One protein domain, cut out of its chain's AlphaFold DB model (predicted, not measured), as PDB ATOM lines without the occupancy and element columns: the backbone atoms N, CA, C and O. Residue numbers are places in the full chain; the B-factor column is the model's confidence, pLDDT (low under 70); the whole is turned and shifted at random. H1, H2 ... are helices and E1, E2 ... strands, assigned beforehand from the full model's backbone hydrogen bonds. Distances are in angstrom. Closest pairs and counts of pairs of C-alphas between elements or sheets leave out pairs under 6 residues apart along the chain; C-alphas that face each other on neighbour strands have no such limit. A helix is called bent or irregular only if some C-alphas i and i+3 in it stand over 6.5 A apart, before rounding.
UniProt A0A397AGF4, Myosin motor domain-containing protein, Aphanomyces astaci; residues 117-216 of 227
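What this domain is: This is residues 117 to 216 of the 227 residues of the protein "Myosin motor domain-containing protein" of Aphanomyces astaci (UniProt A0A397AGF4). One very long helix, H2, has a small head at its first end, and residues 188 to 216 of H2 stick out from that head as a free arm. The head is made of a two-strand ribbon of E1 and E2, the kinked helix H1, the unnamed loop of residues 139 to 167 and the first part of H2. The printed part has 100 residues, with the order E1, H1, E2, H2 along the chain; the strands are antiparallel and the class is mostly helix. The whole is extended, with a radius of gyration of the C-alphas of 20.8 A and spans of 74 by 29 by 22 A, the length coming from the arm.

Where its parts are: E1 is residues 117 to 119, beginning at C-alpha 117 at (27.686, 7.732, -30.493). H1 follows as residues 120 to 138, 23.9 A from first to last C-alpha. It is irregular, with C-alphas 126 and 129 7.6 A apart, and has a kink of 57 degrees near residue 127. E2 is residues 168 to 171, 9.8 A long. H2 is residues 173 to 216, 64.5 A long, from C-alpha 173 at (36.855, 3.764, -27.318) to C-alpha 216 at (52.605, -17.398, -86.181). H2 is neither bent nor irregular, but only just: C-alphas 213 and 216 are 6.4 A apart.

How they stand to each other: E1 and E2 are antiparallel neighbours, with 146 degrees between their directions. N 118 and O 169 are 3.1 A apart and N 169 and O 118 are 2.8 A apart, both within hydrogen-bond range. The closest C-alphas of H1 and E2 are those of Phe 120 and Gln 168, 5.2 A apart. H1 touches H2 with residues 127 to 130 alone, and H2 touches H1 with residues 179 to 186 alone. Their closest C-alphas are those of Leu 130 and Ile 183, 6.1 A apart. The two helices run the same way at a steep tilt of 68 degrees, only just short of about perpendicular. E1 and H2 are apart. Of the O i to N i+4 pairs, 12 of 15 in H1 and 39 of 40 in H2 are within hydrogen-bond range.

The domain as a whole: The two C-alphas farthest apart are those of Lys 165 and Pro 216, at 73.9 A. Without residues 188 to 216, the body of 71 residues spans 33 by 25 by 18 A. The printed part has no cut. The link from H1 to E2 is long, with 29 residues, while those from E1 to H1 and from E2 to H2 are tight. The mean pLDDT of the printed part is 73.1, and it is under 70 at residue 135, residues 137 to 168 and residues 212 to 216.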
ATOM      1  N   ARG A 117      29.131   7.750 -30.246       78.50
ATOM      2  CA  ARG A 117      27.686   7.732 -30.493       78.50
ATOM      3  C   ARG A 117      27.457   7.674 -31.995       78.50
ATOM      4  O   ARG A 117      27.912   8.559 -32.717       78.50
ATOM      5  N   ARG A 118      26.805   6.620 -32.474       77.69
ATOM      6  CA  ARG A 118      26.481   6.432 -33.898       77.69
ATOM      7  C   ARG A 118      25.044   5.993 -34.038       77.69
ATOM      8  O   ARG A 118      24.526   5.334 -33.143       77.69
ATOM      9  N   THR A 119      24.399   6.316 -35.149       81.81
ATOM     10  CA  THR A 119      23.103   5.693 -35.438       81.81
ATOM     11  C   THR A 119      23.294   4.197 -35.695       81.81
ATOM     12  O   THR A 119      24.350   3.760 -36.161       81.81
ATOM     13  N   PHE A 120      22.274   3.391 -35.405       77.31
ATOM     14  CA  PHE A 120      22.322   1.952 -35.665       77.31
ATOM     15  C   PHE A 120      22.588   1.649 -37.145       77.31
ATOM     16  O   PHE A 120      23.340   0.731 -37.450       77.31
ATOM     17  N   ASN A 121      22.040   2.456 -38.059       77.38
ATOM     18  CA  ASN A 121      22.263   2.282 -39.492       77.38
ATOM     19  C   ASN A 121      23.741   2.486 -39.875       77.38
ATOM     20  O   ASN A 121      24.335   1.625 -40.520       77.38
ATOM     21  N   GLU A 122      24.366   3.580 -39.423       81.00
ATOM     22  CA  GLU A 122      25.802   3.819 -39.646       81.00
ATOM     23  C   GLU A 122      26.663   2.699 -39.053       81.00
ATOM     24  O   GLU A 122      27.618   2.237 -39.682       81.00
ATOM     25  N   PHE A 123      26.318   2.252 -37.843       81.25
ATOM     26  CA  PHE A 123      27.006   1.156 -37.173       81.25
ATOM     27  C   PHE A 123      26.903  -0.140 -37.990       81.25
ATOM     28  O   PHE A 123      27.919  -0.751 -38.329       81.25
ATOM     29  N   TYR A 124      25.686  -0.532 -38.361       78.56
ATOM     30  CA  TYR A 124      25.430  -1.753 -39.116       78.56
ATOM     31  C   TYR A 124      26.130  -1.731 -40.476       78.56
ATOM     32  O   TYR A 124      26.855  -2.667 -40.804       78.56
ATOM     33  N   LEU A 125      25.999  -0.650 -41.248       82.38
ATOM     34  CA  LEU A 125      26.653  -0.537 -42.556       82.38
ATOM     35  C   LEU A 125      28.174  -0.665 -42.459       82.38
ATOM     36  O   LEU A 125      28.787  -1.294 -43.328       82.38
ATOM     37  N   LYS A 126      28.777  -0.115 -41.398       84.38
ATOM     38  CA  LYS A 126      30.218  -0.225 -41.171       84.38
ATOM     39  C   LYS A 126      30.614  -1.656 -40.820       84.38
ATOM     40  O   LYS A 126      31.568  -2.149 -41.412       84.38
ATOM     41  N   TYR A 127      29.896  -2.325 -39.916       79.62
ATOM     42  CA  TYR A 127      30.341  -3.587 -39.305       79.62
ATOM     43  C   TYR A 127      29.640  -4.858 -39.805       79.62
ATOM     44  O   TYR A 127      30.052  -5.952 -39.424       79.62
ATOM     45  N   LYS A 128      28.671  -4.761 -40.726       80.56
ATOM     46  CA  LYS A 128      27.956  -5.917 -41.314       80.56
ATOM     47  C   LYS A 128      28.879  -7.000 -41.876       80.56
ATOM     48  O   LYS A 128      28.551  -8.178 -41.824       80.56
ATOM     49  N   LEU A 129      30.051  -6.618 -42.389       81.31
ATOM     50  CA  LEU A 129      31.015  -7.567 -42.944       81.31
ATOM     51  C   LEU A 129      31.514  -8.559 -41.884       81.31
ATOM     52  O   LEU A 129      31.689  -9.733 -42.189       81.31
ATOM     53  N   LEU A 130      31.711  -8.100 -40.644       78.44
ATOM     54  CA  LEU A 130      32.129  -8.963 -39.539       78.44
ATOM     55  C   LEU A 130      31.081 -10.031 -39.241       78.44
ATOM     56  O   LEU A 130      31.428 -11.192 -39.045       78.44
ATOM     57  N   TYR A 131      29.805  -9.646 -39.279       72.31
ATOM     58  CA  TYR A 131      28.707 -10.587 -39.124       72.31
ATOM     59  C   TYR A 131      28.655 -11.602 -40.259       72.31
ATOM     60  O   TYR A 131      28.565 -12.792 -39.996       72.31
ATOM     61  N   ASN A 132      28.783 -11.157 -41.510       73.88
ATOM     62  CA  ASN A 132      28.754 -12.064 -42.658       73.88
ATOM     63  C   ASN A 132      29.862 -13.125 -42.571       73.88
ATOM     64  O   ASN A 132      29.622 -14.292 -42.866       73.88
ATOM     65  N   VAL A 133      31.064 -12.734 -42.126       74.06
ATOM     66  CA  VAL A 133      32.175 -13.673 -41.901       74.06
ATOM     67  C   VAL A 133      31.878 -14.637 -40.755       74.06
ATOM     68  O   VAL A 133      32.186 -15.821 -40.865       74.06
ATOM     69  N   TYR A 134      31.288 -14.154 -39.661       70.69
ATOM     70  CA  TYR A 134      30.883 -15.005 -38.545       70.69
ATOM     71  C   TYR A 134      29.806 -16.017 -38.966       70.69
ATOM     72  O   TYR A 134      30.008 -17.218 -38.800       70.69
ATOM     73  N   ALA A 135      28.724 -15.549 -39.594       68.25
ATOM     74  CA  ALA A 135      27.610 -16.374 -40.054       68.25
ATOM     75  C   ALA A 135      28.052 -17.438 -41.070       68.25
ATOM     76  O   ALA A 135      27.631 -18.591 -40.984       68.25
ATOM     77  N   ALA A 136      28.969 -17.090 -41.980       72.31
ATOM     78  CA  ALA A 136      29.551 -18.045 -42.921       72.31
ATOM     79  C   ALA A 136      30.336 -19.172 -42.222       72.31
ATOM     80  O   ALA A 136      30.327 -20.305 -42.697       72.31
ATOM     81  N   LYS A 137      30.999 -18.886 -41.092       69.88
ATOM     82  CA  LYS A 137      31.759 -19.888 -40.323       69.88
ATOM     83  C   LYS A 137      30.869 -20.780 -39.461       69.88
ATOM     84  O   LYS A 137      31.166 -21.960 -39.317       69.88
ATOM     85  N   THR A 138      29.801 -20.233 -38.886       66.81
ATOM     86  CA  THR A 138      28.931 -20.952 -37.940       66.81
ATOM     87  C   THR A 138      27.698 -21.582 -38.588       66.81
ATOM     88  O   THR A 138      26.905 -22.201 -37.886       66.81
ATOM     89  N   LYS A 139      27.517 -21.440 -39.913       63.56
ATOM     90  CA  LYS A 139      26.277 -21.795 -40.637       63.56
ATOM     91  C   LYS A 139      25.024 -21.146 -40.022       63.56
ATOM     92  O   LYS A 139      23.916 -21.652 -40.191       63.56
ATOM     93  N   ALA A 140      25.190 -20.031 -39.309       59.50
ATOM     94  CA  ALA A 140      24.075 -19.279 -38.758       59.50
ATOM     95  C   ALA A 140      23.275 -18.632 -39.897       59.50
ATOM     96  O   ALA A 140      23.836 -18.224 -40.920       59.50
ATOM     97  N   ARG A 141      21.947 -18.551 -39.733       53.97
ATOM     98  CA  ARG A 141      21.059 -17.952 -40.736       53.97
ATOM     99  C   ARG A 141      21.499 -16.501 -40.978       53.97
ATOM    100  O   ARG A 141      21.677 -15.773 -40.005       53.97
ATOM    101  N   PRO A 142      21.663 -16.050 -42.234       50.75
ATOM    102  CA  PRO A 142      21.959 -14.652 -42.500       50.75
ATOM    103  C   PRO A 142      20.745 -13.821 -42.080       50.75
ATOM    104  O   PRO A 142      19.721 -13.824 -42.763       50.75
ATOM    105  N   THR A 143      20.829 -13.142 -40.936       53.09
ATOM    106  CA  THR A 143      19.749 -12.266 -40.481       53.09
ATOM    107  C   THR A 143      19.725 -11.033 -41.375       53.09
ATOM    108  O   THR A 143      20.486 -10.075 -41.208       53.09
ATOM    109  N   THR A 144      18.864 -11.073 -42.386       47.28
ATOM    110  CA  THR A 144      18.507  -9.907 -43.178       47.28
ATOM    111  C   THR A 144      17.712  -8.956 -42.285       47.28
ATOM    112  O   THR A 144      16.555  -9.217 -41.990       47.28
ATOM    113  N   VAL A 145      18.338  -7.828 -41.936       48.78
ATOM    114  CA  VAL A 145      17.676  -6.522 -41.767       48.78
ATOM    115  C   VAL A 145      16.916  -6.287 -40.431       48.78
ATOM    116  O   VAL A 145      15.866  -6.843 -40.154       48.78
ATOM    117  N   VAL A 146      17.457  -5.328 -39.659       47.34
ATOM    118  CA  VAL A 146      16.757  -4.241 -38.916       47.34
ATOM    119  C   VAL A 146      16.041  -4.546 -37.591       47.34
ATOM    120  O   VAL A 146      15.664  -3.597 -36.906       47.34
ATOM    121  N   ASP A 147      15.978  -5.783 -37.110       44.72
ATOM    122  CA  ASP A 147      15.545  -6.003 -35.721       44.72
ATOM    123  C   ASP A 147      16.681  -5.665 -34.742       44.72
ATOM    124  O   ASP A 147      17.672  -6.393 -34.630       44.72
ATOM    125  N   LYS A 148      16.531  -4.557 -34.001       49.91
ATOM    126  CA  LYS A 148      17.414  -4.207 -32.867       49.91
ATOM    127  C   LYS A 148      17.545  -5.359 -31.871       49.91
ATOM    128  O   LYS A 148      18.605  -5.519 -31.275       49.91
ATOM    129  N   ASP A 149      16.489  -6.157 -31.760       48.81
ATOM    130  CA  ASP A 149      16.350  -7.249 -30.800       48.81
ATOM    131  C   ASP A 149      16.990  -8.562 -31.286       48.81
ATOM    132  O   ASP A 149      17.143  -9.496 -30.507       48.81
ATOM    133  N   LYS A 150      17.411  -8.643 -32.561       45.47
ATOM    134  CA  LYS A 150      18.030  -9.843 -33.169       45.47
ATOM    135  C   LYS A 150      19.407  -9.582 -33.775       45.47
ATOM    136  O   LYS A 150      19.932 -10.403 -34.530       45.47
ATOM    137  N   CYS A 151      20.008  -8.429 -33.491       44.97
ATOM    138  CA  CYS A 151      21.340  -8.109 -33.984       44.97
ATOM    139  C   CYS A 151      22.396  -8.895 -33.188       44.97
ATOM    140  O   CYS A 151      23.048  -8.365 -32.291       44.97
ATOM    141  N   GLU A 152      22.605 -10.164 -33.540       48.56
ATOM    142  CA  GLU A 152      23.655 -11.026 -32.970       48.56
ATOM    143  C   GLU A 152      25.074 -10.479 -33.212       48.56
ATOM    144  O   GLU A 152      26.004 -10.810 -32.482       48.56
ATOM    145  N   VAL A 153      25.238  -9.555 -34.171       47.62
ATOM    146  CA  VAL A 153      26.471  -8.758 -34.344       47.62
ATOM    147  C   VAL A 153      26.828  -7.990 -33.067       47.62
ATOM    148  O   VAL A 153      28.000  -7.705 -32.817       47.62
ATOM    149  N   GLY A 154      25.818  -7.656 -32.259       46.12
ATOM    150  CA  GLY A 154      25.973  -6.996 -30.975       46.12
ATOM    151  C   GLY A 154      26.420  -7.917 -29.847       46.12
ATOM    152  O   GLY A 154      27.172  -7.476 -28.988       46.12
ATOM    153  N   HIS A 155      26.066  -9.201 -29.871       44.09
ATOM    154  CA  HIS A 155      26.322 -10.095 -28.738       44.09
ATOM    155  C   HIS A 155      27.803 -10.457 -28.542       44.09
ATOM    156  O   HIS A 155      28.199 -10.782 -27.427       44.09
ATOM    157  N   ILE A 156      28.641 -10.368 -29.582       45.16
ATOM    158  CA  ILE A 156      30.054 -10.784 -29.492       45.16
ATOM    159  C   ILE A 156      30.973  -9.634 -29.030       45.16
ATOM    160  O   ILE A 156      32.007  -9.882 -28.415       45.16
ATOM    161  N   TYR A 157      30.608  -8.368 -29.278       43.22
ATOM    162  CA  TYR A 157      31.501  -7.223 -29.006       43.22
ATOM    163  C   TYR A 157      30.824  -5.971 -28.428       43.22
ATOM    164  O   TYR A 157      31.521  -5.030 -28.035       43.22
ATOM    165  N   ILE A 158      29.491  -5.933 -28.349       49.19
ATOM    166  CA  ILE A 158      28.733  -4.783 -27.851       49.19
ATOM    167  C   ILE A 158      28.096  -5.191 -26.524       49.19
ATOM    168  O   ILE A 158      27.098  -5.902 -26.482       49.19
ATOM    169  N   HIS A 159      28.667  -4.732 -25.409       41.19
ATOM    170  CA  HIS A 159      27.947  -4.796 -24.134       41.19
ATOM    171  C   HIS A 159      26.590  -4.081 -24.288       41.19
ATOM    172  O   HIS A 159      26.539  -3.037 -24.948       41.19
ATOM    173  N   PRO A 160      25.509  -4.595 -23.677       43.25
ATOM    174  CA  PRO A 160      24.141  -4.161 -23.911       43.25
ATOM    175  C   PRO A 160      23.908  -2.810 -23.240       43.25
ATOM    176  O   PRO A 160      23.377  -2.708 -22.141       43.25
ATOM    177  N   VAL A 161      24.327  -1.740 -23.898       48.31
ATOM    178  CA  VAL A 161      23.808  -0.403 -23.623       48.31
ATOM    179  C   VAL A 161      23.273   0.149 -24.938       48.31
ATOM    180  O   VAL A 161      23.608   1.243 -25.385       48.31
ATOM    181  N   ILE A 162      22.395  -0.633 -25.572       52.38
ATOM    182  CA  ILE A 162      21.331  -0.066 -26.400       52.38
ATOM    183  C   ILE A 162      20.378   0.589 -25.395       52.38
ATOM    184  O   ILE A 162      19.382   0.009 -24.978       52.38
ATOM    185  N   GLN A 163      20.745   1.767 -24.882       48.72
ATOM    186  CA  GLN A 163      19.832   2.519 -24.034       48.72
ATOM    187  C   GLN A 163      18.664   2.966 -24.914       48.72
ATOM    188  O   GLN A 163      18.868   3.591 -25.954       48.72
ATOM    189  N   ASN A 164      17.454   2.600 -24.489       49.41
ATOM    190  CA  ASN A 164      16.152   2.737 -25.153       49.41
ATOM    191  C   ASN A 164      15.711   4.184 -25.457       49.41
ATOM    192  O   ASN A 164      14.550   4.545 -25.279       49.41
ATOM    193  N   LYS A 165      16.608   5.054 -25.921       47.41
ATOM    194  CA  LYS A 165      16.282   6.410 -26.356       47.41
ATOM    195  C   LYS A 165      16.958   6.685 -27.699       47.41
ATOM    196  O   LYS A 165      18.050   7.232 -27.751       47.41
ATOM    197  N   LYS A 166      16.222   6.336 -28.769       56.41
ATOM    198  CA  LYS A 166      16.474   6.608 -30.204       56.41
ATOM    199  C   LYS A 166      17.657   5.828 -30.790       56.41
ATOM    200  O   LYS A 166      18.768   6.081 -30.380       56.41
ATOM    201  N   ASN A 167      17.403   4.929 -31.757       66.62
ATOM    202  CA  ASN A 167      18.297   4.121 -32.633       66.62
ATOM    203  C   ASN A 167      19.816   4.446 -32.653       66.62
ATOM    204  O   ASN A 167      20.385   4.634 -33.730       66.62
ATOM    205  N   GLN A 168      20.489   4.506 -31.511       68.38
ATOM    206  CA  GLN A 168      21.874   4.938 -31.377       68.38
ATOM    207  C   GLN A 168      22.659   3.885 -30.605       68.38
ATOM    208  O   GLN A 168      22.202   3.344 -29.601       68.38
ATOM    209  N   VAL A 169      23.846   3.590 -31.118       75.31
ATOM    210  CA  VAL A 169      24.811   2.667 -30.542       75.31
ATOM    211  C   VAL A 169      25.839   3.493 -29.785       75.31
ATOM    212  O   VAL A 169      26.489   4.379 -30.353       75.31
ATOM    213  N   PHE A 170      25.965   3.191 -28.498       76.12
ATOM    214  CA  PHE A 170      26.913   3.806 -27.582       76.12
ATOM    215  C   PHE A 170      28.066   2.838 -27.348       76.12
ATOM    216  O   PHE A 170      27.849   1.686 -26.981       76.12
ATOM    217  N   MET A 171      29.297   3.292 -27.571       77.06
ATOM    218  CA  MET A 171      30.488   2.467 -27.373       77.06
ATOM    219  C   MET A 171      31.570   3.235 -26.626       77.06
ATOM    220  O   MET A 171      31.704   4.458 -26.741       77.06
ATOM    221  N   ARG A 172      32.376   2.487 -25.877       81.19
ATOM    222  CA  ARG A 172      33.656   2.980 -25.362       81.19
ATOM    223  C   ARG A 172      34.710   2.935 -26.467       81.19
ATOM    224  O   ARG A 172      34.642   2.095 -27.366       81.19
ATOM    225  N   ASP A 173      35.746   3.763 -26.352       80.88
ATOM    226  CA  ASP A 173      36.855   3.764 -27.318       80.88
ATOM    227  C   ASP A 173      37.559   2.401 -27.417       80.88
ATOM    228  O   ASP A 173      38.045   2.031 -28.483       80.88
ATOM    229  N   SER A 174      37.623   1.634 -26.322       79.38
ATOM    230  CA  SER A 174      38.200   0.283 -26.330       79.38
ATOM    231  C   SER A 174      37.423  -0.673 -27.234       79.38
ATOM    232  O   SER A 174      38.031  -1.374 -28.038       79.38
ATOM    233  N   GLN A 175      36.092  -0.655 -27.152       78.56
ATOM    234  CA  GLN A 175      35.211  -1.471 -27.990       78.56
ATOM    235  C   GLN A 175      35.319  -1.056 -29.458       78.56
ATOM    236  O   GLN A 175      35.491  -1.911 -30.325       78.56
ATOM    237  N   LEU A 176      35.308   0.256 -29.731       82.69
ATOM    238  CA  LEU A 176      35.472   0.778 -31.087       82.69
ATOM    239  C   LEU A 176      36.796   0.315 -31.713       82.69
ATOM    240  O   LEU A 176      36.800  -0.147 -32.852       82.69
ATOM    241  N   ARG A 177      37.908   0.396 -30.969       84.19
ATOM    242  CA  ARG A 177      39.224  -0.048 -31.459       84.19
ATOM    243  C   ARG A 177      39.253  -1.537 -31.793       84.19
ATOM    244  O   ARG A 177      39.804  -1.894 -32.830       84.19
ATOM    245  N   LEU A 178      38.670  -2.388 -30.948       84.31
ATOM    246  CA  LEU A 178      38.608  -3.832 -31.202       84.31
ATOM    247  C   LEU A 178      37.809  -4.139 -32.473       84.31
ATOM    248  O   LEU A 178      38.255  -4.916 -33.317       84.31
ATOM    249  N   LEU A 179      36.667  -3.474 -32.644       83.88
ATOM    250  CA  LEU A 179      35.798  -3.673 -33.797       83.88
ATOM    251  C   LEU A 179      36.435  -3.152 -35.099       83.88
ATOM    252  O   LEU A 179      36.391  -3.826 -36.132       83.88
ATOM    253  N   ASP A 180      37.098  -1.993 -35.041       88.12
ATOM    254  CA  ASP A 180      37.851  -1.426 -36.164       88.12
ATOM    255  C   ASP A 180      39.083  -2.273 -36.530       88.12
ATOM    256  O   ASP A 180      39.419  -2.396 -37.711       88.12
ATOM    257  N   ALA A 181      39.738  -2.905 -35.552       87.69
ATOM    258  CA  ALA A 181      40.831  -3.841 -35.803       87.69
ATOM    259  C   ALA A 181      40.332  -5.130 -36.476       87.69
ATOM    260  O   ALA A 181      40.906  -5.566 -37.477       87.69
ATOM    261  N   ALA A 182      39.231  -5.705 -35.982       84.81
ATOM    262  CA  ALA A 182      38.637  -6.912 -36.549       84.81
ATOM    263  C   ALA A 182      38.213  -6.701 -38.010       84.81
ATOM    264  O   ALA A 182      38.553  -7.504 -38.882       84.81
ATOM    265  N   ILE A 183      37.516  -5.596 -38.315       87.25
ATOM    266  CA  ILE A 183      37.070  -5.340 -39.691       87.25
ATOM    267  C   ILE A 183      38.242  -5.046 -40.624       87.25
ATOM    268  O   ILE A 183      38.220  -5.449 -41.789       87.25
ATOM    269  N   ARG A 184      39.284  -4.372 -40.122       91.12
ATOM    270  CA  ARG A 184      40.509  -4.131 -40.886       91.12
ATOM    271  C   ARG A 184      41.160  -5.448 -41.285       91.12
ATOM    272  O   ARG A 184      41.517  -5.587 -42.449       91.12
ATOM    273  N   LYS A 185      41.248  -6.417 -40.369       90.75
ATOM    274  CA  LYS A 185      41.809  -7.744 -40.655       90.75
ATOM    275  C   LYS A 185      41.072  -8.436 -41.806       90.75
ATOM    276  O   LYS A 185      41.700  -8.784 -42.800       90.75
ATOM    277  N   VAL A 186      39.742  -8.521 -41.725       88.69
ATOM    278  CA  VAL A 186      38.913  -9.132 -42.783       88.69
ATOM    279  C   VAL A 186      39.094  -8.421 -44.127       88.69
ATOM    280  O   VAL A 186      39.231  -9.066 -45.165       88.69
ATOM    281  N   ARG A 187      39.110  -7.082 -44.130       92.25
ATOM    282  CA  ARG A 187      39.297  -6.300 -45.362       92.25
ATOM    283  C   ARG A 187      40.670  -6.520 -45.986       92.25
ATOM    284  O   ARG A 187      40.754  -6.607 -47.204       92.25
ATOM    285  N   VAL A 188      41.721  -6.604 -45.172       95.25
ATOM    286  CA  VAL A 188      43.087  -6.858 -45.649       95.25
ATOM    287  C   VAL A 188      43.186  -8.251 -46.268       95.25
ATOM    288  O   VAL A 188      43.671  -8.371 -47.388       95.25
ATOM    289  N   GLU A 189      42.658  -9.285 -45.610       92.62
ATOM    290  CA  GLU A 189      42.639 -10.658 -46.145       92.62
ATOM    291  C   GLU A 189      41.874 -10.744 -47.481       92.62
ATOM    292  O   GLU A 189      42.359 -11.325 -48.460       92.62
ATOM    293  N   ALA A 190      40.709 -10.093 -47.565       91.31
ATOM    294  CA  ALA A 190      39.932 -10.014 -48.799       91.31
ATOM    295  C   ALA A 190      40.675  -9.242 -49.904       91.31
ATOM    296  O   ALA A 190      40.715  -9.690 -51.049       91.31
ATOM    297  N   ALA A 191      41.302  -8.110 -49.568       96.06
ATOM    298  CA  ALA A 191      42.063  -7.304 -50.517       96.06
ATOM    299  C   ALA A 191      43.258  -8.078 -51.085       96.06
ATOM    300  O   ALA A 191      43.449  -8.066 -52.297       96.06
ATOM    301  N   ILE A 192      44.010  -8.796 -50.244       97.12
ATOM    302  CA  ILE A 192      45.127  -9.647 -50.681       97.12
ATOM    303  C   ILE A 192      44.631 -10.701 -51.671       97.12
ATOM    304  O   ILE A 192      45.228 -10.881 -52.733       97.12
ATOM    305  N   THR A 193      43.508 -11.351 -51.359       96.00
ATOM    306  CA  THR A 193      42.909 -12.373 -52.225       96.00
ATOM    307  C   THR A 193      42.532 -11.783 -53.584       96.00
ATOM    308  O   THR A 193      42.998 -12.260 -54.617       96.00
ATOM    309  N   VAL A 194      41.757 -10.694 -53.601       97.00
ATOM    310  CA  VAL A 194      41.343 -10.020 -54.844       97.00
ATOM    311  C   VAL A 194      42.559  -9.560 -55.651       97.00
ATOM    312  O   VAL A 194      42.635  -9.814 -56.852       97.00
ATOM    313  N   GLN A 195      43.547  -8.940 -54.999       97.44
ATOM    314  CA  GLN A 195      44.777  -8.493 -55.649       97.44
ATOM    315  C   GLN A 195      45.552  -9.657 -56.273       97.44
ATOM    316  O   GLN A 195      46.046  -9.516 -57.392       97.44
ATOM    317  N   ALA A 196      45.641 -10.807 -55.600       97.00
ATOM    318  CA  ALA A 196      46.306 -11.994 -56.133       97.00
ATOM    319  C   ALA A 196      45.605 -12.523 -57.397       97.00
ATOM    320  O   ALA A 196      46.270 -12.770 -58.406       97.00
ATOM    321  N   TYR A 197      44.270 -12.625 -57.383       97.31
ATOM    322  CA  TYR A 197      43.493 -13.053 -58.554       97.31
ATOM    323  C   TYR A 197      43.626 -12.082 -59.729       97.31
ATOM    324  O   TYR A 197      43.873 -12.515 -60.855       97.31
ATOM    325  N   VAL A 198      43.519 -10.775 -59.476       97.38
ATOM    326  CA  VAL A 198      43.644  -9.747 -60.519       97.38
ATOM    327  C   VAL A 198      45.048  -9.751 -61.123       97.38
ATOM    328  O   VAL A 198      45.183  -9.782 -62.346       97.38
ATOM    329  N   ARG A 199      46.101  -9.793 -60.296       96.44
ATOM    330  CA  ARG A 199      47.492  -9.869 -60.776       96.44
ATOM    331  C   ARG A 199      47.724 -11.118 -61.625       96.44
ATOM    332  O   ARG A 199      48.281 -11.013 -62.715       96.44
ATOM    333  N   ARG A 200      47.232 -12.281 -61.180       96.19
ATOM    334  CA  ARG A 200      47.305 -13.533 -61.950       96.19
ATOM    335  C   ARG A 200      46.580 -13.419 -63.292       96.19
ATOM    336  O   ARG A 200      47.108 -13.874 -64.304       96.19
ATOM    337  N   PHE A 201      45.383 -12.837 -63.307       96.00
ATOM    338  CA  PHE A 201      44.597 -12.659 -64.528       96.00
ATOM    339  C   PHE A 201      45.311 -11.756 -65.540       96.00
ATOM    340  O   PHE A 201      45.439 -12.129 -66.708       96.00
ATOM    341  N   LEU A 202      45.830 -10.612 -65.088       95.62
ATOM    342  CA  LEU A 202      46.584  -9.684 -65.935       95.62
ATOM    343  C   LEU A 202      47.848 -10.342 -66.502       95.62
ATOM    344  O   LEU A 202      48.070 -10.275 -67.711       95.62
ATOM    345  N   GLN A 203      48.613 -11.053 -65.665       94.44
ATOM    346  CA  GLN A 203      49.812 -11.771 -66.104       94.44
ATOM    347  C   GLN A 203      49.483 -12.855 -67.136       94.44
ATOM    348  O   GLN A 203      50.161 -12.976 -68.155       94.44
ATOM    349  N   ARG A 204      48.414 -13.632 -66.913       93.19
ATOM    350  CA  ARG A 204      47.974 -14.666 -67.860       93.19
ATOM    351  C   ARG A 204      47.546 -14.056 -69.193       93.19
ATOM    352  O   ARG A 204      47.897 -14.598 -70.235       93.19
ATOM    353  N   LYS A 205      46.818 -12.936 -69.174       92.75
ATOM    354  CA  LYS A 205      46.409 -12.227 -70.394       92.75
ATOM    355  C   LYS A 205      47.625 -11.751 -71.195       92.75
ATOM    356  O   LYS A 205      47.650 -11.940 -72.408       92.75
ATOM    357  N   GLN A 206      48.633 -11.189 -70.524       91.31
ATOM    358  CA  GLN A 206      49.887 -10.774 -71.162       91.31
ATOM    359  C   GLN A 206      50.656 -11.963 -71.756       91.31
ATOM    360  O   GLN A 206      51.079 -11.891 -72.905       91.31
ATOM    361  N   TYR A 207      50.778 -13.068 -71.013       90.31
ATOM    362  CA  TYR A 207      51.452 -14.280 -71.487       90.31
ATOM    363  C   TYR A 207      50.761 -14.904 -72.708       90.31
ATOM    364  O   TYR A 207      51.411 -15.262 -73.683       90.31
ATOM    365  N   VAL A 208      49.430 -15.011 -72.692       88.94
ATOM    366  CA  VAL A 208      48.686 -15.547 -73.843       88.94
ATOM    367  C   VAL A 208      48.847 -14.635 -75.062       88.94
ATOM    368  O   VAL A 208      49.068 -15.135 -76.161       88.94
ATOM    369  N   ALA A 209      48.801 -13.312 -74.879       84.12
ATOM    370  CA  ALA A 209      49.037 -12.369 -75.970       84.12
ATOM    371  C   ALA A 209      50.451 -12.505 -76.564       84.12
ATOM    372  O   ALA A 209      50.593 -12.506 -77.784       84.12
ATOM    373  N   SER A 210      51.492 -12.672 -75.741       77.44
ATOM    374  CA  SER A 210      52.862 -12.841 -76.243       77.44
ATOM    375  C   SER A 210      53.073 -14.182 -76.956       77.44
ATOM    376  O   SER A 210      53.679 -14.205 -78.027       77.44
ATOM    377  N   VAL A 211      52.521 -15.283 -76.436       75.56
ATOM    378  CA  VAL A 211      52.589 -16.608 -77.085       75.56
ATOM    379  C   VAL A 211      51.854 -16.615 -78.431       75.56
ATOM    380  O   VAL A 211      52.373 -17.158 -79.407       75.56
ATOM    381  N   LEU A 212      50.688 -15.967 -78.521       64.19
ATOM    382  CA  LEU A 212      49.936 -15.843 -79.776       64.19
ATOM    383  C   LEU A 212      50.636 -14.962 -80.822       64.19
ATOM    384  O   LEU A 212      50.391 -15.140 -82.007       64.19
ATOM    385  N   ILE A 213      51.518 -14.042 -80.420       64.12
ATOM    386  CA  ILE A 213      52.336 -13.245 -81.353       64.12
ATOM    387  C   ILE A 213      53.555 -14.041 -81.847       64.12
ATOM    388  O   ILE A 213      53.955 -13.898 -83.005       64.12
ATOM    389  N   PHE A 214      54.153 -14.876 -80.993       58.53
ATOM    390  CA  PHE A 214      55.322 -15.687 -81.352       58.53
ATOM    391  C   PHE A 214      54.967 -16.923 -82.192       58.53
ATOM    392  O   PHE A 214      55.705 -17.250 -83.119       58.53
ATOM    393  N   SER A 215      53.832 -17.579 -81.929       57.19
ATOM    394  CA  SER A 215      53.428 -18.808 -82.632       57.19
ATOM    395  C   SER A 215      53.315 -18.651 -84.169       57.19
ATOM    396  O   SER A 215      53.942 -19.439 -84.881       57.19
ATOM    397  N   PRO A 216      52.665 -17.607 -84.731       54.53
ATOM    398  CA  PRO A 216      52.605 -17.398 -86.181       54.53
ATOM    399  C   PRO A 216      53.958 -17.024 -86.799       54.53
ATOM    400  O   PRO A 216      54.252 -17.412 -87.928       54.53
TER     401      PRO A 216